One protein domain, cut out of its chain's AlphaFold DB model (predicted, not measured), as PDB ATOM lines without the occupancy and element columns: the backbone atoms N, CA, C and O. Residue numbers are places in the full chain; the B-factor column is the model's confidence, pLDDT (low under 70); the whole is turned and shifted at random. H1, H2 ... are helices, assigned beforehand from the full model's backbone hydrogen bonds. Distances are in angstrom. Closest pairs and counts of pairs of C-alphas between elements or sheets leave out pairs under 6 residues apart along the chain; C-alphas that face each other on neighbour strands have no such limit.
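What this domain is: This is residues 426 to 562 of the 655 residues of an uncharacterized protein of Streptobacillus moniliformis (strain ATCC 14647 / DSM 12112 / NCTC 10651 / 9901) (UniProt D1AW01). Two groups of helices form the two ends of an elongated body, with the long helix H3 running along one side as a bridge between them. At one end H1 and H2 form a hairpin, with the first part of H7, residues 543 to 551, packed on H1; at the other, H4, H5 and H6 make a triangle in which H5 packs on both H4 and H6, while H4 and H6 are near each other. The printed part has 137 residues with seven named helices, H1 to H7 in chain order, and no named strand: all helix. It is compact, with a radius of gyration of the C-alphas of 16.2 A, and spans 53 by 28 by 24 A.

How they stand to each other: H1, residues 433 to 443, and H2, residues 450 to 461, touch as a helical hairpin at a shallow tilt of 32 degrees, their closest C-alphas, Thr 433 and Lys 458, 6.0 A apart. H7, residues 543 to 562, touches H1 with residues 543 to 551 alone, at a steep tilt of 64 degrees; the closest C-alphas, Ile 436 and Val 547, are 5.7 A apart. H3, residues 466 to 486, touches H6, residues 525 to 536, through residues 476 to 483 and 532 to 536 alone; the closest C-alphas, Leu 480 and Leu 535, are 5.8 A apart. H5, residues 506 to 519, touches H6 at a steep tilt of 56 degrees, the closest C-alphas, Ile 513 and Ala 529, 5.4 A apart. H4, residues 494 to 500, and H5 form a helical hairpin; their closest C-alphas, Val 500 and Arg 509, are 5.7 A apart. Every O i to N i+4 pair is within hydrogen-bond range in H2 to H7; in H1, 5 of 7 are.

Where its parts are: H1 begins at C-alpha 433 (52.425, -23.725, 15.218). H3 is 30.5 A long, H5 20.3 A and H7 29.5 A, ending at C-alpha 562 (39.387, -43.218, 8.892).

The domain as a whole: The C-alphas farthest apart, Asn 521 and Lys 562, are 54.4 A apart. The printed part has no cut and no long link. Mean pLDDT of the printed part is 77.5; 32 residues are under 70, among them 439 to 447.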
ATOM      1  N   TYR A 426      49.777 -37.207  14.578       84.88
ATOM      2  CA  TYR A 426      49.198 -35.900  14.919       84.88
ATOM      3  C   TYR A 426      49.073 -35.689  16.440       84.88
ATOM      4  O   TYR A 426      49.334 -34.592  16.929       84.88
ATOM      5  N   LYS A 427      48.735 -36.728  17.219       80.88
ATOM      6  CA  LYS A 427      48.714 -36.648  18.697       80.88
ATOM      7  C   LYS A 427      50.109 -36.505  19.314       80.88
ATOM      8  O   LYS A 427      50.272 -35.795  20.309       80.88
ATOM      9  N   LYS A 428      51.103 -37.188  18.734       84.12
ATOM     10  CA  LYS A 428      52.515 -37.148  19.159       84.12
ATOM     11  C   LYS A 428      53.252 -35.892  18.694       84.12
ATOM     12  O   LYS A 428      54.317 -35.598  19.241       84.12
ATOM     13  N   LYS A 429      52.707 -35.161  17.713       81.00
ATOM     14  CA  LYS A 429      53.210 -33.862  17.262       81.00
ATOM     15  C   LYS A 429      53.421 -32.960  18.482       81.00
ATOM     16  O   LYS A 429      52.557 -32.879  19.353       81.00
ATOM     17  N   LYS A 430      54.593 -32.329  18.564       71.94
ATOM     18  CA  LYS A 430      54.927 -31.359  19.621       71.94
ATOM     19  C   LYS A 430      54.734 -29.915  19.162       71.94
ATOM     20  O   LYS A 430      54.469 -29.050  19.981       71.94
ATOM     21  N   ASP A 431      54.839 -29.677  17.856       76.38
ATOM     22  CA  ASP A 431      54.699 -28.356  17.259       76.38
ATOM     23  C   ASP A 431      53.338 -28.200  16.564       76.38
ATOM     24  O   ASP A 431      53.115 -28.719  15.469       76.38
ATOM     25  N   PHE A 432      52.427 -27.463  17.197       77.88
ATOM     26  CA  PHE A 432      51.118 -27.103  16.641       77.88
ATOM     27  C   PHE A 432      51.099 -25.699  16.009       77.88
ATOM     28  O   PHE A 432      50.025 -25.158  15.754       77.88
ATOM     29  N   THR A 433      52.267 -25.092  15.752       72.50
ATOM     30  CA  THR A 433      52.425 -23.725  15.218       72.50
ATOM     31  C   THR A 433      51.475 -23.399  14.068       72.50
ATOM     32  O   THR A 433      50.740 -22.415  14.139       72.50
ATOM     33  N   SER A 434      51.444 -24.228  13.024       73.31
ATOM     34  CA  SER A 434      50.633 -23.958  11.834       73.31
ATOM     35  C   SER A 434      49.133 -24.068  12.124       73.31
ATOM     36  O   SER A 434      48.325 -23.342  11.545       73.31
ATOM     37  N   GLU A 435      48.734 -24.951  13.038       76.69
ATOM     38  CA  GLU A 435      47.349 -25.104  13.478       76.69
ATOM     39  C   GLU A 435      46.890 -23.942  14.375       76.69
ATOM     40  O   GLU A 435      45.742 -23.505  14.254       76.69
ATOM     41  N   ILE A 436      47.794 -23.404  15.206       69.50
ATOM     42  CA  ILE A 436      47.612 -22.160  15.974       69.50
ATOM     43  C   ILE A 436      47.439 -20.981  15.011       69.50
ATOM     44  O   ILE A 436      46.436 -20.275  15.082       69.50
ATOM     45  N   GLU A 437      48.372 -20.790  14.075       70.12
ATOM     46  CA  GLU A 437      48.366 -19.699  13.089       70.12
ATOM     47  C   GLU A 437      47.036 -19.649  12.315       70.12
ATOM     48  O   GLU A 437      46.349 -18.625  12.327       70.12
ATOM     49  N   ASN A 438      46.584 -20.795  11.791       71.75
ATOM     50  CA  ASN A 438      45.289 -20.940  11.110       71.75
ATOM     51  C   ASN A 438      44.054 -20.713  12.012       71.75
ATOM     52  O   ASN A 438      42.962 -20.425  11.507       71.75
ATOM     53  N   ALA A 439      44.166 -20.907  13.331       66.81
ATOM     54  CA  ALA A 439      43.088 -20.601  14.276       66.81
ATOM     55  C   ALA A 439      42.990 -19.092  14.544       66.81
ATOM     56  O   ALA A 439      41.888 -18.547  14.647       66.81
ATOM     57  N   LEU A 440      44.143 -18.428  14.648       67.50
ATOM     58  CA  LEU A 440      44.268 -17.031  15.054       67.50
ATOM     59  C   LEU A 440      43.906 -16.049  13.941       67.50
ATOM     60  O   LEU A 440      43.214 -15.070  14.218       67.50
ATOM     61  N   GLU A 441      44.248 -16.330  12.681       68.88
ATOM     62  CA  GLU A 441      43.871 -15.461  11.550       68.88
ATOM     63  C   GLU A 441      42.355 -15.203  11.473       68.88
ATOM     64  O   GLU A 441      41.919 -14.113  11.102       68.88
ATOM     65  N   LYS A 442      41.533 -16.163  11.917       64.62
ATOM     66  CA  LYS A 442      40.065 -16.034  11.966       64.62
ATOM     67  C   LYS A 442      39.545 -15.173  13.125       64.62
ATOM     68  O   LYS A 442      38.395 -14.742  13.082       64.62
ATOM     69  N   GLN A 443      40.362 -14.917  14.148       65.81
ATOM     70  CA  GLN A 443      40.042 -14.060  15.304       65.81
ATOM     71  C   GLN A 443      40.445 -12.584  15.090       65.81
ATOM     72  O   GLN A 443      40.047 -11.722  15.878       65.81
ATOM     73  N   LYS A 444      41.176 -12.272  14.008       64.00
ATOM     74  CA  LYS A 444      41.767 -10.951  13.705       64.00
ATOM     75  C   LYS A 444      40.781  -9.769  13.707       64.00
ATOM     76  O   LYS A 444      41.189  -8.637  13.924       64.00
ATOM     77  N   SER A 445      39.481 -10.005  13.520       60.03
ATOM     78  CA  SER A 445      38.448  -8.953  13.541       60.03
ATOM     79  C   SER A 445      38.043  -8.464  14.941       60.03
ATOM     80  O   SER A 445      37.286  -7.498  15.048       60.03
ATOM     81  N   ARG A 446      38.496  -9.123  16.019       63.59
ATOM     82  CA  ARG A 446      38.037  -8.851  17.397       63.59
ATOM     83  C   ARG A 446      39.100  -8.288  18.333       63.59
ATOM     84  O   ARG A 446      38.740  -7.814  19.408       63.59
ATOM     85  N   ARG A 447      40.380  -8.384  17.972       69.94
ATOM     86  CA  ARG A 447      41.505  -8.145  18.880       69.94
ATOM     87  C   ARG A 447      42.654  -7.470  18.165       69.94
ATOM     88  O   ARG A 447      43.165  -8.006  17.186       69.94
ATOM     89  N   ASP A 448      43.076  -6.347  18.723       74.12
ATOM     90  CA  ASP A 448      44.205  -5.576  18.210       74.12
ATOM     91  C   ASP A 448      45.536  -6.109  18.807       74.12
ATOM     92  O   ASP A 448      46.595  -5.928  18.220       74.12
ATOM     93  N   ASP A 449      45.474  -6.855  19.925       77.38
ATOM     94  CA  ASP A 449      46.604  -7.489  20.640       77.38
ATOM     95  C   ASP A 449      46.955  -8.916  20.150       77.38
ATOM     96  O   ASP A 449      47.618  -9.684  20.851       77.38
ATOM     97  N   LEU A 450      46.470  -9.314  18.967       73.88
ATOM     98  CA  LEU A 450      46.487 -10.710  18.512       73.88
ATOM     99  C   LEU A 450      47.901 -11.270  18.269       73.88
ATOM    100  O   LEU A 450      48.137 -12.450  18.526       73.88
ATOM    101  N   GLU A 451      48.833 -10.458  17.769       74.19
ATOM    102  CA  GLU A 451      50.112 -10.967  17.251       74.19
ATOM    103  C   GLU A 451      51.165 -11.185  18.354       74.19
ATOM    104  O   GLU A 451      51.927 -12.151  18.296       74.19
ATOM    105  N   ASP A 452      51.118 -10.398  19.433       77.94
ATOM    106  CA  ASP A 452      51.856 -10.701  20.668       77.94
ATOM    107  C   ASP A 452      51.302 -11.971  21.325       77.94
ATOM    108  O   ASP A 452      52.047 -12.883  21.688       77.94
ATOM    109  N   ARG A 453      49.968 -12.089  21.395       74.56
ATOM    110  CA  ARG A 453      49.289 -13.285  21.916       74.56
ATOM    111  C   ARG A 453      49.591 -14.548  21.111       74.56
ATOM    112  O   ARG A 453      49.691 -15.629  21.683       74.56
ATOM    113  N   LYS A 454      49.729 -14.428  19.789       75.06
ATOM    114  CA  LYS A 454      50.144 -15.510  18.887       75.06
ATOM    115  C   LYS A 454      51.515 -16.047  19.274       75.06
ATOM    116  O   LYS A 454      51.694 -17.261  19.301       75.06
ATOM    117  N   LYS A 455      52.451 -15.152  19.604       78.00
ATOM    118  CA  LYS A 455      53.785 -15.507  20.090       78.00
ATOM    119  C   LYS A 455      53.722 -16.159  21.476       78.00
ATOM    120  O   LYS A 455      54.244 -17.259  21.611       78.00
ATOM    121  N   GLU A 456      52.994 -15.567  22.435       79.69
ATOM    122  CA  GLU A 456      52.751 -16.164  23.768       79.69
ATOM    123  C   GLU A 456      52.222 -17.613  23.652       79.69
ATOM    124  O   GLU A 456      52.837 -18.537  24.180       79.69
ATOM    125  N   ILE A 457      51.134 -17.841  22.898       76.38
ATOM    126  CA  ILE A 457      50.526 -19.176  22.731       76.38
ATOM    127  C   ILE A 457      51.492 -20.156  22.060       76.38
ATOM    128  O   ILE A 457      51.574 -21.319  22.461       76.38
ATOM    129  N   LYS A 458      52.188 -19.708  21.008       78.88
ATOM    130  CA  LYS A 458      53.144 -20.527  20.255       78.88
ATOM    131  C   LYS A 458      54.251 -21.008  21.185       78.88
ATOM    132  O   LYS A 458      54.441 -22.215  21.301       78.88
ATOM    133  N   ASP A 459      54.892 -20.099  21.912       80.38
ATOM    134  CA  ASP A 459      55.964 -20.431  22.850       80.38
ATOM    135  C   ASP A 459      55.456 -21.309  24.018       80.38
ATOM    136  O   ASP A 459      56.130 -22.261  24.408       80.38
ATOM    137  N   GLU A 460      54.225 -21.098  24.510       77.94
ATOM    138  CA  GLU A 460      53.628 -21.928  25.568       77.94
ATOM    139  C   GLU A 460      53.280 -23.372  25.149       77.94
ATOM    140  O   GLU A 460      53.113 -24.220  26.037       77.94
ATOM    141  N   ILE A 461      53.129 -23.687  23.850       75.75
ATOM    142  CA  ILE A 461      52.694 -25.030  23.399       75.75
ATOM    143  C   ILE A 461      53.605 -25.736  22.384       75.75
ATOM    144  O   ILE A 461      53.390 -26.923  22.151       75.75
ATOM    145  N   LYS A 462      54.644 -25.079  21.852       75.81
ATOM    146  CA  LYS A 462      55.602 -25.594  20.838       75.81
ATOM    147  C   LYS A 462      56.346 -26.894  21.202       75.81
ATOM    148  O   LYS A 462      56.967 -27.509  20.338       75.81
ATOM    149  N   GLU A 463      56.286 -27.323  22.463       76.88
ATOM    150  CA  GLU A 463      56.909 -28.565  22.949       76.88
ATOM    151  C   GLU A 463      55.924 -29.540  23.628       76.88
ATOM    152  O   GLU A 463      56.321 -30.607  24.115       76.88
ATOM    153  N   LYS A 464      54.627 -29.208  23.662       80.12
ATOM    154  CA  LYS A 464      53.586 -30.020  24.309       80.12
ATOM    155  C   LYS A 464      52.927 -30.944  23.281       80.12
ATOM    156  O   LYS A 464      52.495 -30.507  22.222       80.12
ATOM    157  N   THR A 465      52.808 -32.232  23.610       82.81
ATOM    158  CA  THR A 465      51.958 -33.170  22.853       82.81
ATOM    159  C   THR A 465      50.481 -32.815  23.025       82.81
ATOM    160  O   THR A 465      50.131 -32.098  23.965       82.81
ATOM    161  N   TYR A 466      49.601 -33.364  22.179       81.12
ATOM    162  CA  TYR A 466      48.152 -33.141  22.287       81.12
ATOM    163  C   TYR A 466      47.624 -33.341  23.724       81.12
ATOM    164  O   TYR A 466      46.958 -32.457  24.263       81.12
ATOM    165  N   ASP A 467      47.984 -34.454  24.375       78.88
ATOM    166  CA  ASP A 467      47.508 -34.774  25.729       78.88
ATOM    167  C   ASP A 467      48.002 -33.750  26.770       78.88
ATOM    168  O   ASP A 467      47.239 -33.314  27.630       78.88
ATOM    169  N   LYS A 468      49.257 -33.289  26.644       82.38
ATOM    170  CA  LYS A 468      49.836 -32.247  27.512       82.38
ATOM    171  C   LYS A 468      49.203 -30.875  27.284       82.38
ATOM    172  O   LYS A 468      49.125 -30.083  28.219       82.38
ATOM    173  N   ILE A 469      48.756 -30.574  26.064       79.56
ATOM    174  CA  ILE A 469      47.960 -29.372  25.783       79.56
ATOM    175  C   ILE A 469      46.589 -29.511  26.454       79.56
ATOM    176  O   ILE A 469      46.155 -28.594  27.144       79.56
ATOM    177  N   GLU A 470      45.915 -30.653  26.309       80.44
ATOM    178  CA  GLU A 470      44.616 -30.892  26.945       80.44
ATOM    179  C   GLU A 470      44.679 -30.763  28.478       80.44
ATOM    180  O   GLU A 470      43.812 -30.097  29.057       80.44
ATOM    181  N   GLU A 471      45.710 -31.333  29.106       83.19
ATOM    182  CA  GLU A 471      45.977 -31.250  30.545       83.19
ATOM    183  C   GLU A 471      46.285 -29.816  30.996       83.19
ATOM    184  O   GLU A 471      45.564 -29.282  31.838       83.19
ATOM    185  N   TYR A 472      47.245 -29.137  30.356       84.00
ATOM    186  CA  TYR A 472      47.603 -27.742  30.654       84.00
ATOM    187  C   TYR A 472      46.392 -26.794  30.614       84.00
ATOM    188  O   TYR A 472      46.189 -25.946  31.484       84.00
ATOM    189  N   PHE A 473      45.525 -26.970  29.618       82.75
ATOM    190  CA  PHE A 473      44.289 -26.204  29.491       82.75
ATOM    191  C   PHE A 473      43.295 -26.456  30.626       82.75
ATOM    192  O   PHE A 473      42.582 -25.543  31.051       82.75
ATOM    193  N   LYS A 474      43.216 -27.703  31.093       83.62
ATOM    194  CA  LYS A 474      42.353 -28.097  32.203       83.62
ATOM    195  C   LYS A 474      42.870 -27.508  33.517       83.62
ATOM    196  O   LYS A 474      42.074 -26.939  34.259       83.62
ATOM    197  N   GLU A 475      44.180 -27.555  33.761       87.94
ATOM    198  CA  GLU A 475      44.824 -26.914  34.917       87.94
ATOM    199  C   GLU A 475      44.503 -25.414  34.981       87.94
ATOM    200  O   GLU A 475      44.056 -24.922  36.016       87.94
ATOM    201  N   LYS A 476      44.625 -24.692  33.856       87.44
ATOM    202  CA  LYS A 476      44.333 -23.249  33.796       87.44
ATOM    203  C   LYS A 476      42.856 -22.914  34.019       87.44
ATOM    204  O   LYS A 476      42.542 -21.902  34.649       87.44
ATOM    205  N   LEU A 477      41.937 -23.775  33.582       82.62
ATOM    206  CA  LEU A 477      40.513 -23.646  33.914       82.62
ATOM    207  C   LEU A 477      40.221 -23.938  35.394       82.62
ATOM    208  O   LEU A 477      39.377 -23.269  35.991       82.62
ATOM    209  N   GLU A 478      40.926 -24.891  36.007       89.62
ATOM    210  CA  GLU A 478      40.825 -25.167  37.444       89.62
ATOM    211  C   GLU A 478      41.449 -24.041  38.295       89.62
ATOM    212  O   GLU A 478      40.892 -23.691  39.337       89.62
ATOM    213  N   GLU A 479      42.540 -23.409  37.843       90.19
ATOM    214  CA  GLU A 479      43.093 -22.177  38.430       90.19
ATOM    215  C   GLU A 479      42.088 -21.017  38.376       90.19
ATOM    216  O   GLU A 479      41.892 -20.340  39.389       90.19
ATOM    217  N   LEU A 480      41.416 -20.808  37.235       86.38
ATOM    218  CA  LEU A 480      40.381 -19.777  37.096       86.38
ATOM    219  C   LEU A 480      39.208 -20.030  38.053       86.38
ATOM    220  O   LEU A 480      38.776 -19.116  38.748       86.38
ATOM    221  N   ALA A 481      38.730 -21.276  38.138       83.94
ATOM    222  CA  ALA A 481      37.623 -21.645  39.018       83.94
ATOM    223  C   ALA A 481      37.970 -21.498  40.513       83.94
ATOM    224  O   ALA A 481      37.112 -21.108  41.309       83.94
ATOM    225  N   LYS A 482      39.223 -21.776  40.909       89.44
ATOM    226  CA  LYS A 482      39.723 -21.483  42.266       89.44
ATOM    227  C   LYS A 482      39.729 -19.978  42.529       89.44
ATOM    228  O   LYS A 482      39.139 -19.550  43.515       89.44
ATOM    229  N   LEU A 483      40.288 -19.188  41.609       87.00
ATOM    230  CA  LEU A 483      40.366 -17.729  41.726       87.00
ATOM    231  C   LEU A 483      38.973 -17.073  41.814       87.00
ATOM    232  O   LEU A 483      38.766 -16.179  42.633       87.00
ATOM    233  N   GLU A 484      38.002 -17.543  41.023       85.50
ATOM    234  CA  GLU A 484      36.599 -17.109  41.100       85.50
ATOM    235  C   GLU A 484      35.970 -17.436  42.462       85.50
ATOM    236  O   GLU A 484      35.314 -16.583  43.065       85.50
ATOM    237  N   LYS A 485      36.207 -18.649  42.979       86.06
ATOM    238  CA  LYS A 485      35.667 -19.103  44.267       86.06
ATOM    239  C   LYS A 485      36.275 -18.356  45.458       86.06
ATOM    240  O   LYS A 485      35.537 -17.959  46.353       86.06
ATOM    241  N   GLU A 486      37.594 -18.165  45.467       86.94
ATOM    242  CA  GLU A 486      38.336 -17.446  46.516       86.94
ATOM    243  C   GLU A 486      37.869 -15.988  46.654       86.94
ATOM    244  O   GLU A 486      37.823 -15.457  47.760       86.94
ATOM    245  N   ASN A 487      37.451 -15.367  45.547       81.81
ATOM    246  CA  ASN A 487      37.036 -13.963  45.486       81.81
ATOM    247  C   ASN A 487      35.507 -13.774  45.428       81.81
ATOM    248  O   ASN A 487      35.023 -12.719  45.016       81.81
ATOM    249  N   ASN A 488      34.728 -14.786  45.835       77.62
ATOM    250  CA  ASN A 488      33.257 -14.753  45.884       77.62
ATOM    251  C   ASN A 488      32.573 -14.325  44.563       77.62
ATOM    252  O   ASN A 488      31.489 -13.725  44.557       77.62
ATOM    253  N   ILE A 489      33.174 -14.671  43.420       75.50
ATOM    254  CA  ILE A 489      32.552 -14.489  42.109       75.50
ATOM    255  C   ILE A 489      31.469 -15.561  41.963       75.50
ATOM    256  O   ILE A 489      31.725 -16.761  41.905       75.50
ATOM    257  N   SER A 490      30.221 -15.107  41.956       66.19
ATOM    258  CA  SER A 490      29.010 -15.921  41.974       66.19
ATOM    259  C   SER A 490      28.169 -15.658  40.729       66.19
ATOM    260  O   SER A 490      28.353 -14.672  40.019       66.19
ATOM    261  N   SER A 491      27.150 -16.480  40.487       58.34
ATOM    262  CA  SER A 491      26.229 -16.297  39.354       58.34
ATOM    263  C   SER A 491      25.544 -14.918  39.285       58.34
ATOM    264  O   SER A 491      25.021 -14.571  38.229       58.34
ATOM    265  N   LYS A 492      25.562 -14.119  40.365       58.84
ATOM    266  CA  LYS A 492      25.009 -12.753  40.409       58.84
ATOM    267  C   LYS A 492      25.921 -11.679  39.795       58.84
ATOM    268  O   LYS A 492      25.399 -10.717  39.246       58.84
ATOM    269  N   ASN A 493      27.247 -11.817  39.895       64.19
ATOM    270  CA  ASN A 493      28.242 -10.851  39.382       64.19
ATOM    271  C   ASN A 493      29.089 -11.414  38.218       64.19
ATOM    272  O   ASN A 493      29.769 -10.661  37.522       64.19
ATOM    273  N   TYR A 494      28.993 -12.719  37.949       66.06
ATOM    274  CA  TYR A 494      29.670 -13.425  36.856       66.06
ATOM    275  C   TYR A 494      29.433 -12.818  35.464       66.06
ATOM    276  O   TYR A 494      30.332 -12.817  34.627       66.06
ATOM    277  N   SER A 495      28.239 -12.270  35.203       65.62
ATOM    278  CA  SER A 495      27.920 -11.604  33.932       65.62
ATOM    279  C   SER A 495      28.842 -10.415  33.650       65.62
ATOM    280  O   SER A 495      29.297 -10.270  32.517       65.62
ATOM    281  N   SER A 496      29.181  -9.619  34.668       70.12
ATOM    282  CA  SER A 496      30.104  -8.486  34.547       70.12
ATOM    283  C   SER A 496      31.491  -8.951  34.100       70.12
ATOM    284  O   SER A 496      32.030  -8.427  33.128       70.12
ATOM    285  N   PHE A 497      32.031 -10.001  34.729       74.44
ATOM    286  CA  PHE A 497      33.316 -10.588  34.334       74.44
ATOM    287  C   PHE A 497      33.276 -11.267  32.958       74.44
ATOM    288  O   PHE A 497      34.260 -11.220  32.222       74.44
ATOM    289  N   LEU A 498      32.149 -11.877  32.576       68.38
ATOM    290  CA  LEU A 498      31.970 -12.446  31.238       68.38
ATOM    291  C   LEU A 498      32.015 -11.357  30.153       68.38
ATOM    292  O   LEU A 498      32.529 -11.600  29.064       68.38
ATOM    293  N   MET A 499      31.495 -10.156  30.430       73.06
ATOM    294  CA  MET A 499      31.525  -9.051  29.464       73.06
ATOM    295  C   MET A 499      32.933  -8.485  29.244       73.06
ATOM    296  O   MET A 499      33.211  -8.051  28.129       73.06
ATOM    297  N   VAL A 500      33.847  -8.589  30.219       76.19
ATOM    298  CA  VAL A 500      35.266  -8.203  30.049       76.19
ATOM    299  C   VAL A 500      35.928  -8.949  28.884       76.19
ATOM    300  O   VAL A 500      36.751  -8.375  28.175       76.19
ATOM    301  N   SER A 501      35.534 -10.197  28.596       67.44
ATOM    302  CA  SER A 501      36.110 -10.961  27.474       67.44
ATOM    303  C   SER A 501      35.771 -10.386  26.084       67.44
ATOM    304  O   SER A 501      36.129 -10.995  25.077       67.44
ATOM    305  N   ARG A 502      35.026  -9.274  26.012       69.31
ATOM    306  CA  ARG A 502      34.690  -8.548  24.779       69.31
ATOM    307  C   ARG A 502      35.577  -7.323  24.534       69.31
ATOM    308  O   ARG A 502      35.485  -6.742  23.457       69.31
ATOM    309  N   GLU A 503      36.414  -6.922  25.492       82.00
ATOM    310  CA  GLU A 503      37.306  -5.773  25.308       82.00
ATOM    311  C   GLU A 503      38.490  -6.122  24.399       82.00
ATOM    312  O   GLU A 503      39.191  -7.122  24.603       82.00
ATOM    313  N   LYS A 504      38.734  -5.249  23.415       78.75
ATOM    314  CA  LYS A 504      39.731  -5.456  22.358       78.75
ATOM    315  C   LYS A 504      41.174  -5.559  22.856       78.75
ATOM    316  O   LYS A 504      41.945  -6.323  22.284       78.75
ATOM    317  N   THR A 505      41.543  -4.793  23.886       83.00
ATOM    318  CA  THR A 505      42.931  -4.675  24.363       83.00
ATOM    319  C   THR A 505      43.098  -5.182  25.792       83.00
ATOM    320  O   THR A 505      42.178  -5.136  26.614       83.00
ATOM    321  N   ARG A 506      44.310  -5.655  26.096       84.19
ATOM    322  CA  ARG A 506      44.708  -6.168  27.412       84.19
ATOM    323  C   ARG A 506      44.531  -5.157  28.541       84.19
ATOM    324  O   ARG A 506      44.052  -5.517  29.612       84.19
ATOM    325  N   GLU A 507      44.884  -3.905  28.290       85.75
ATOM    326  CA  GLU A 507      44.775  -2.817  29.265       85.75
ATOM    327  C   GLU A 507      43.315  -2.563  29.641       85.75
ATOM    328  O   GLU A 507      42.984  -2.624  30.820       85.75
ATOM    329  N   LYS A 508      42.418  -2.449  28.651       86.56
ATOM    330  CA  LYS A 508      40.971  -2.288  28.879       86.56
ATOM    331  C   LYS A 508      40.344  -3.494  29.584       86.56
ATOM    332  O   LYS A 508      39.441  -3.324  30.402       86.56
ATOM    333  N   ARG A 509      40.837  -4.717  29.323       87.81
ATOM    334  CA  ARG A 509      40.441  -5.904  30.106       87.81
ATOM    335  C   ARG A 509      40.864  -5.768  31.569       87.81
ATOM    336  O   ARG A 509      40.020  -5.935  32.444       87.81
ATOM    337  N   LYS A 510      42.136  -5.445  31.842       90.00
ATOM    338  CA  LYS A 510      42.643  -5.247  33.212       90.00
ATOM    339  C   LYS A 510      41.884  -4.134  33.939       90.00
ATOM    340  O   LYS A 510      41.442  -4.356  35.058       90.00
ATOM    341  N   GLU A 511      41.696  -2.982  33.301       90.75
ATOM    342  CA  GLU A 511      40.968  -1.821  33.828       90.75
ATOM    343  C   GLU A 511      39.541  -2.193  34.255       90.75
ATOM    344  O   GLU A 511      39.197  -2.052  35.428       90.75
ATOM    345  N   LYS A 512      38.749  -2.817  33.371       89.19
ATOM    346  CA  LYS A 512      37.395  -3.269  33.734       89.19
ATOM    347  C   LYS A 512      37.382  -4.361  34.802       89.19
ATOM    348  O   LYS A 512      36.451  -4.409  35.603       89.19
ATOM    349  N   ILE A 513      38.399  -5.228  34.867       90.06
ATOM    350  CA  ILE A 513      38.512  -6.183  35.981       90.06
ATOM    351  C   ILE A 513      38.767  -5.439  37.294       90.06
ATOM    352  O   ILE A 513      38.126  -5.788  38.285       90.06
ATOM    353  N   LYS A 514      39.620  -4.403  37.320       90.50
ATOM    354  CA  LYS A 514      39.825  -3.557  38.511       90.50
ATOM    355  C   LYS A 514      38.521  -2.885  38.935       90.50
ATOM    356  O   LYS A 514      38.109  -3.107  40.065       90.50
ATOM    357  N   GLU A 515      37.797  -2.231  38.020       89.06
ATOM    358  CA  GLU A 515      36.500  -1.595  38.324       89.06
ATOM    359  C   GLU A 515      35.464  -2.563  38.930       89.06
ATOM    360  O   GLU A 515      34.647  -2.181  39.773       89.06
ATOM    361  N   ILE A 516      35.430  -3.816  38.461       87.56
ATOM    362  CA  ILE A 516      34.538  -4.844  39.015       87.56
ATOM    363  C   ILE A 516      35.075  -5.334  40.370       87.56
ATOM    364  O   ILE A 516      34.291  -5.578  41.284       87.56
ATOM    365  N   SER A 517      36.396  -5.425  40.530       88.06
ATOM    366  CA  SER A 517      37.067  -5.811  41.781       88.06
ATOM    367  C   SER A 517      36.911  -4.758  42.882       88.06
ATOM    368  O   SER A 517      36.754  -5.119  44.049       88.06
ATOM    369  N   ASP A 518      36.870  -3.472  42.520       87.25
ATOM    370  CA  ASP A 518      36.481  -2.360  43.390       87.25
ATOM    371  C   ASP A 518      35.073  -2.572  43.945       87.25
ATOM    372  O   ASP A 518      34.883  -2.600  45.157       87.25
ATOM    373  N   LYS A 519      34.099  -2.825  43.061       85.88
ATOM    374  CA  LYS A 519      32.685  -3.060  43.416       85.88
ATOM    375  C   LYS A 519      32.459  -4.324  44.258       85.88
ATOM    376  O   LYS A 519      31.376  -4.491  44.815       85.88
ATOM    377  N   LEU A 520      33.447  -5.217  44.332       82.31
ATOM    378  CA  LEU A 520      33.399  -6.467  45.095       82.31
ATOM    379  C   LEU A 520      34.316  -6.473  46.324       82.31
ATOM    380  O   LEU A 520      34.378  -7.493  47.007       82.31
ATOM    381  N   ASN A 521      34.994  -5.358  46.626       84.69
ATOM    382  CA  ASN A 521      35.942  -5.237  47.739       84.69
ATOM    383  C   ASN A 521      37.022  -6.338  47.749       84.69
ATOM    384  O   ASN A 521      37.409  -6.838  48.805       84.69
ATOM    385  N   ILE A 522      37.512  -6.725  46.567       86.44
ATOM    386  CA  ILE A 522      38.615  -7.686  46.441       86.44
ATOM    387  C   ILE A 522      39.914  -7.030  46.937       86.44
ATOM    388  O   ILE A 522      40.236  -5.901  46.557       86.44
ATOM    389  N   ASN A 523      40.669  -7.747  47.772       80.38
ATOM    390  CA  ASN A 523      41.996  -7.325  48.226       80.38
ATOM    391  C   ASN A 523      43.042  -7.542  47.121       80.38
ATOM    392  O   ASN A 523      43.002  -8.544  46.415       80.38
ATOM    393  N   ASP A 524      43.995  -6.612  46.999       88.31
ATOM    394  CA  ASP A 524      45.037  -6.606  45.956       88.31
ATOM    395  C   ASP A 524      44.480  -6.738  44.521       88.31
ATOM    396  O   ASP A 524      44.749  -7.671  43.758       88.31
ATOM    397  N   LYS A 525      43.660  -5.744  44.163       88.69
ATOM    398  CA  LYS A 525      42.942  -5.638  42.883       88.69
ATOM    399  C   LYS A 525      43.875  -5.668  41.672       88.69
ATOM    400  O   LYS A 525      43.469  -6.144  40.617       88.69
ATOM    401  N   GLU A 526      45.113  -5.194  41.820       88.56
ATOM    402  CA  GLU A 526      46.118  -5.191  40.756       88.56
ATOM    403  C   GLU A 526      46.556  -6.621  40.413       88.56
ATOM    404  O   GLU A 526      46.399  -7.060  39.268       88.56
ATOM    405  N   LYS A 527      47.015  -7.388  41.417       89.69
ATOM    406  CA  LYS A 527      47.413  -8.791  41.221       89.69
ATOM    407  C   LYS A 527      46.229  -9.664  40.819       89.69
ATOM    408  O   LYS A 527      46.383 -10.539  39.962       89.69
ATOM    409  N   PHE A 528      45.046  -9.419  41.391       90.94
ATOM    410  CA  PHE A 528      43.826 -10.110  40.983       90.94
ATOM    411  C   PHE A 528      43.510  -9.846  39.503       90.94
ATOM    412  O   PHE A 528      43.344 -10.802  38.743       90.94
ATOM    413  N   ALA A 529      43.491  -8.581  39.065       88.62
ATOM    414  CA  ALA A 529      43.170  -8.225  37.686       88.62
ATOM    415  C   ALA A 529      44.175  -8.796  36.682       88.62
ATOM    416  O   ALA A 529      43.771  -9.305  35.636       88.62
ATOM    417  N   GLU A 530      45.472  -8.783  37.000       89.56
ATOM    418  CA  GLU A 530      46.480  -9.389  36.133       89.56
ATOM    419  C   GLU A 530      46.323 -10.915  36.026       89.56
ATOM    420  O   GLU A 530      46.368 -11.462  34.918       89.56
ATOM    421  N   LYS A 531      46.122 -11.612  37.152       91.12
ATOM    422  CA  LYS A 531      45.966 -13.074  37.166       91.12
ATOM    423  C   LYS A 531      44.669 -13.504  36.475       91.12
ATOM    424  O   LYS A 531      44.681 -14.448  35.685       91.12
ATOM    425  N   TYR A 532      43.573 -12.788  36.722       88.88
ATOM    426  CA  TYR A 532      42.274 -13.062  36.115       88.88
ATOM    427  C   TYR A 532      42.282 -12.799  34.601       88.88
ATOM    428  O   TYR A 532      41.772 -13.621  33.847       88.88
ATOM    429  N   GLU A 533      42.913 -11.715  34.129       88.44
ATOM    430  CA  GLU A 533      43.026 -11.410  32.692       88.44
ATOM    431  C   GLU A 533      43.784 -12.498  31.923       88.44
ATOM    432  O   GLU A 533      43.338 -12.906  30.851       88.44
ATOM    433  N   LYS A 534      44.886 -13.016  32.489       85.38
ATOM    434  CA  LYS A 534      45.648 -14.131  31.902       85.38
ATOM    435  C   LYS A 534      44.817 -15.419  31.839       85.38
ATOM    436  O   LYS A 534      44.799 -16.085  30.807       85.38
ATOM    437  N   LEU A 535      44.109 -15.765  32.917       86.38
ATOM    438  CA  LEU A 535      43.333 -17.011  33.005       86.38
ATOM    439  C   LEU A 535      42.014 -16.976  32.212       86.38
ATOM    440  O   LEU A 535      41.558 -18.016  31.733       86.38
ATOM    441  N   LEU A 536      41.411 -15.799  32.013       81.25
ATOM    442  CA  LEU A 536      40.162 -15.634  31.257       81.25
ATOM    443  C   LEU A 536      40.280 -16.113  29.796       81.25
ATOM    444  O   LEU A 536      39.290 -16.559  29.217       81.25
ATOM    445  N   GLU A 537      41.482 -16.086  29.216       78.69
ATOM    446  CA  GLU A 537      41.755 -16.539  27.844       78.69
ATOM    447  C   GLU A 537      41.534 -18.046  27.613       78.69
ATOM    448  O   GLU A 537      41.368 -18.489  26.471       78.69
ATOM    449  N   TYR A 538      41.509 -18.833  28.690       77.88
ATOM    450  CA  TYR A 538      41.290 -20.280  28.659       77.88
ATOM    451  C   TYR A 538      39.800 -20.656  28.696       77.88
ATOM    452  O   TYR A 538      39.434 -21.778  28.342       77.88
ATOM    453  N   ARG A 539      38.916 -19.720  29.077       69.56
ATOM    454  CA  ARG A 539      37.452 -19.884  29.028       69.56
ATOM    455  C   ARG A 539      36.973 -19.924  27.571       69.56
ATOM    456  O   ARG A 539      37.582 -19.313  26.705       69.56
ATOM    457  N   GLY A 540      35.848 -20.591  27.296       57.47
ATOM    458  CA  GLY A 540      35.384 -20.975  25.945       57.47
ATOM    459  C   GLY A 540      35.212 -19.896  24.856       57.47
ATOM    460  O   GLY A 540      34.921 -20.257  23.722       57.47
ATOM    461  N   ASN A 541      35.399 -18.606  25.158       60.44
ATOM    462  CA  ASN A 541      35.420 -17.508  24.175       60.44
ATOM    463  C   ASN A 541      36.817 -16.880  23.980       60.44
ATOM    464  O   ASN A 541      36.967 -15.976  23.158       60.44
ATOM    465  N   GLY A 542      37.811 -17.303  24.763       67.38
ATOM    466  CA  GLY A 542      39.169 -16.774  24.759       67.38
ATOM    467  C   GLY A 542      40.059 -17.385  23.677       67.38
ATOM    468  O   GLY A 542      39.678 -18.309  22.940       67.38
ATOM    469  N   LEU A 543      41.263 -16.829  23.553       71.62
ATOM    470  CA  LEU A 543      42.139 -17.140  22.430       71.62
ATOM    471  C   LEU A 543      42.730 -18.552  22.522       71.62
ATOM    472  O   LEU A 543      42.687 -19.305  21.547       71.62
ATOM    473  N   TYR A 544      43.169 -18.946  23.718       74.31
ATOM    474  CA  TYR A 544      43.641 -20.301  23.993       74.31
ATOM    475  C   TYR A 544      42.522 -21.313  23.706       74.31
ATOM    476  O   TYR A 544      42.735 -22.282  22.972       74.31
ATOM    477  N   ALA A 545      41.300 -21.086  24.206       68.94
ATOM    478  CA  ALA A 545      40.170 -21.999  23.982       68.94
ATOM    479  C   ALA A 545      39.852 -22.217  22.488       68.94
ATOM    480  O   ALA A 545      39.484 -23.324  22.079       68.94
ATOM    481  N   SER A 546      40.054 -21.185  21.663       70.62
ATOM    482  CA  SER A 546      39.920 -21.268  20.203       70.62
ATOM    483  C   SER A 546      40.972 -22.196  19.579       70.62
ATOM    484  O   SER A 546      40.640 -23.006  18.711       70.62
ATOM    485  N   VAL A 547      42.219 -22.137  20.057       74.19
ATOM    486  CA  VAL A 547      43.321 -23.015  19.622       74.19
ATOM    487  C   VAL A 547      43.063 -24.473  20.017       74.19
ATOM    488  O   VAL A 547      43.093 -25.340  19.142       74.19
ATOM    489  N   LYS A 548      42.689 -24.758  21.279       73.50
ATOM    490  CA  LYS A 548      42.297 -26.124  21.701       73.50
ATOM    491  C   LYS A 548      41.154 -26.670  20.837       73.50
ATOM    492  O   LYS A 548      41.215 -27.806  20.369       73.50
ATOM    493  N   SER A 549      40.143 -25.843  20.563       65.75
ATOM    494  CA  SER A 549      39.010 -26.219  19.707       65.75
ATOM    495  C   SER A 549      39.436 -26.536  18.267       65.75
ATOM    496  O   SER A 549      38.910 -27.473  17.670       65.75
ATOM    497  N   LYS A 550      40.411 -25.808  17.701       72.44
ATOM    498  CA  LYS A 550      40.924 -26.071  16.346       72.44
ATOM    499  C   LYS A 550      41.631 -27.424  16.247       72.44
ATOM    500  O   LYS A 550      41.320 -28.190  15.335       72.44
ATOM    501  N   ILE A 551      42.518 -27.723  17.198       71.62
ATOM    502  CA  ILE A 551      43.264 -28.992  17.264       71.62
ATOM    503  C   ILE A 551      42.283 -30.179  17.388       71.62
ATOM    504  O   ILE A 551      42.392 -31.165  16.657       71.62
ATOM    505  N   LEU A 552      41.247 -30.043  18.227       68.62
ATOM    506  CA  LEU A 552      40.150 -31.017  18.348       68.62
ATOM    507  C   LEU A 552      39.365 -31.217  17.037       68.62
ATOM    508  O   LEU A 552      39.049 -32.350  16.664       68.62
ATOM    509  N   ILE A 553      39.046 -30.134  16.319       65.19
ATOM    510  CA  ILE A 553      38.321 -30.191  15.038       65.19
ATOM    511  C   ILE A 553      39.132 -30.939  13.974       65.19
ATOM    512  O   ILE A 553      38.564 -31.736  13.223       65.19
ATOM    513  N   ASP A 554      40.441 -30.712  13.889       70.62
ATOM    514  CA  ASP A 554      41.263 -31.363  12.868       70.62
ATOM    515  C   ASP A 554      41.519 -32.846  13.196       70.62
ATOM    516  O   ASP A 554      41.377 -33.687  12.302       70.62
ATOM    517  N   LEU A 555      41.714 -33.207  14.475       65.12
ATOM    518  CA  LEU A 555      41.656 -34.607  14.932       65.12
ATOM    519  C   LEU A 555      40.323 -35.278  14.571       65.12
ATOM    520  O   LEU A 555      40.302 -36.423  14.112       65.12
ATOM    521  N   THR A 556      39.203 -34.574  14.737       62.31
ATOM    522  CA  THR A 556      37.870 -35.095  14.390       62.31
ATOM    523  C   THR A 556      37.751 -35.360  12.885       62.31
ATOM    524  O   THR A 556      37.227 -36.395  12.478       62.31
ATOM    525  N   LYS A 557      38.303 -34.483  12.034       68.50
ATOM    526  CA  LYS A 557      38.337 -34.693  10.573       68.50
ATOM    527  C   LYS A 557      39.179 -35.903  10.167       68.50
ATOM    528  O   LYS A 557      38.766 -36.629   9.264       68.50
ATOM    529  N   LEU A 558      40.332 -36.127  10.804       70.75
ATOM    530  CA  LEU A 558      41.169 -37.305  10.541       70.75
ATOM    531  C   LEU A 558      40.440 -38.601  10.933       70.75
ATOM    532  O   LEU A 558      40.349 -39.518  10.117       70.75
ATOM    533  N   ASN A 559      39.820 -38.637  12.119       60.31
ATOM    534  CA  ASN A 559      38.990 -39.767  12.554       60.31
ATOM    535  C   ASN A 559      37.807 -40.023  11.605       60.31
ATOM    536  O   ASN A 559      37.562 -41.164  11.225       60.31
ATOM    537  N   ASN A 560      37.109 -38.979  11.146       58.25
ATOM    538  CA  ASN A 560      36.005 -39.137  10.195       58.25
ATOM    539  C   ASN A 560      36.465 -39.724   8.851       58.25
ATOM    540  O   ASN A 560      35.769 -40.570   8.295       58.25
ATOM    541  N   LYS A 561      37.651 -39.340   8.353       73.25
ATOM    542  CA  LYS A 561      38.250 -39.960   7.158       73.25
ATOM    543  C   LYS A 561      38.549 -41.445   7.382       73.25
ATOM    544  O   LYS A 561      38.167 -42.254   6.544       73.25
ATOM    545  N   LYS A 562      39.148 -41.811   8.523       78.25
ATOM    546  CA  LYS A 562      39.387 -43.218   8.892       78.25
ATOM    547  C   LYS A 562      38.080 -44.025   8.935       78.25
ATOM    548  O   LYS A 562      37.982 -45.067   8.297       78.25
TER     549      LYS A 562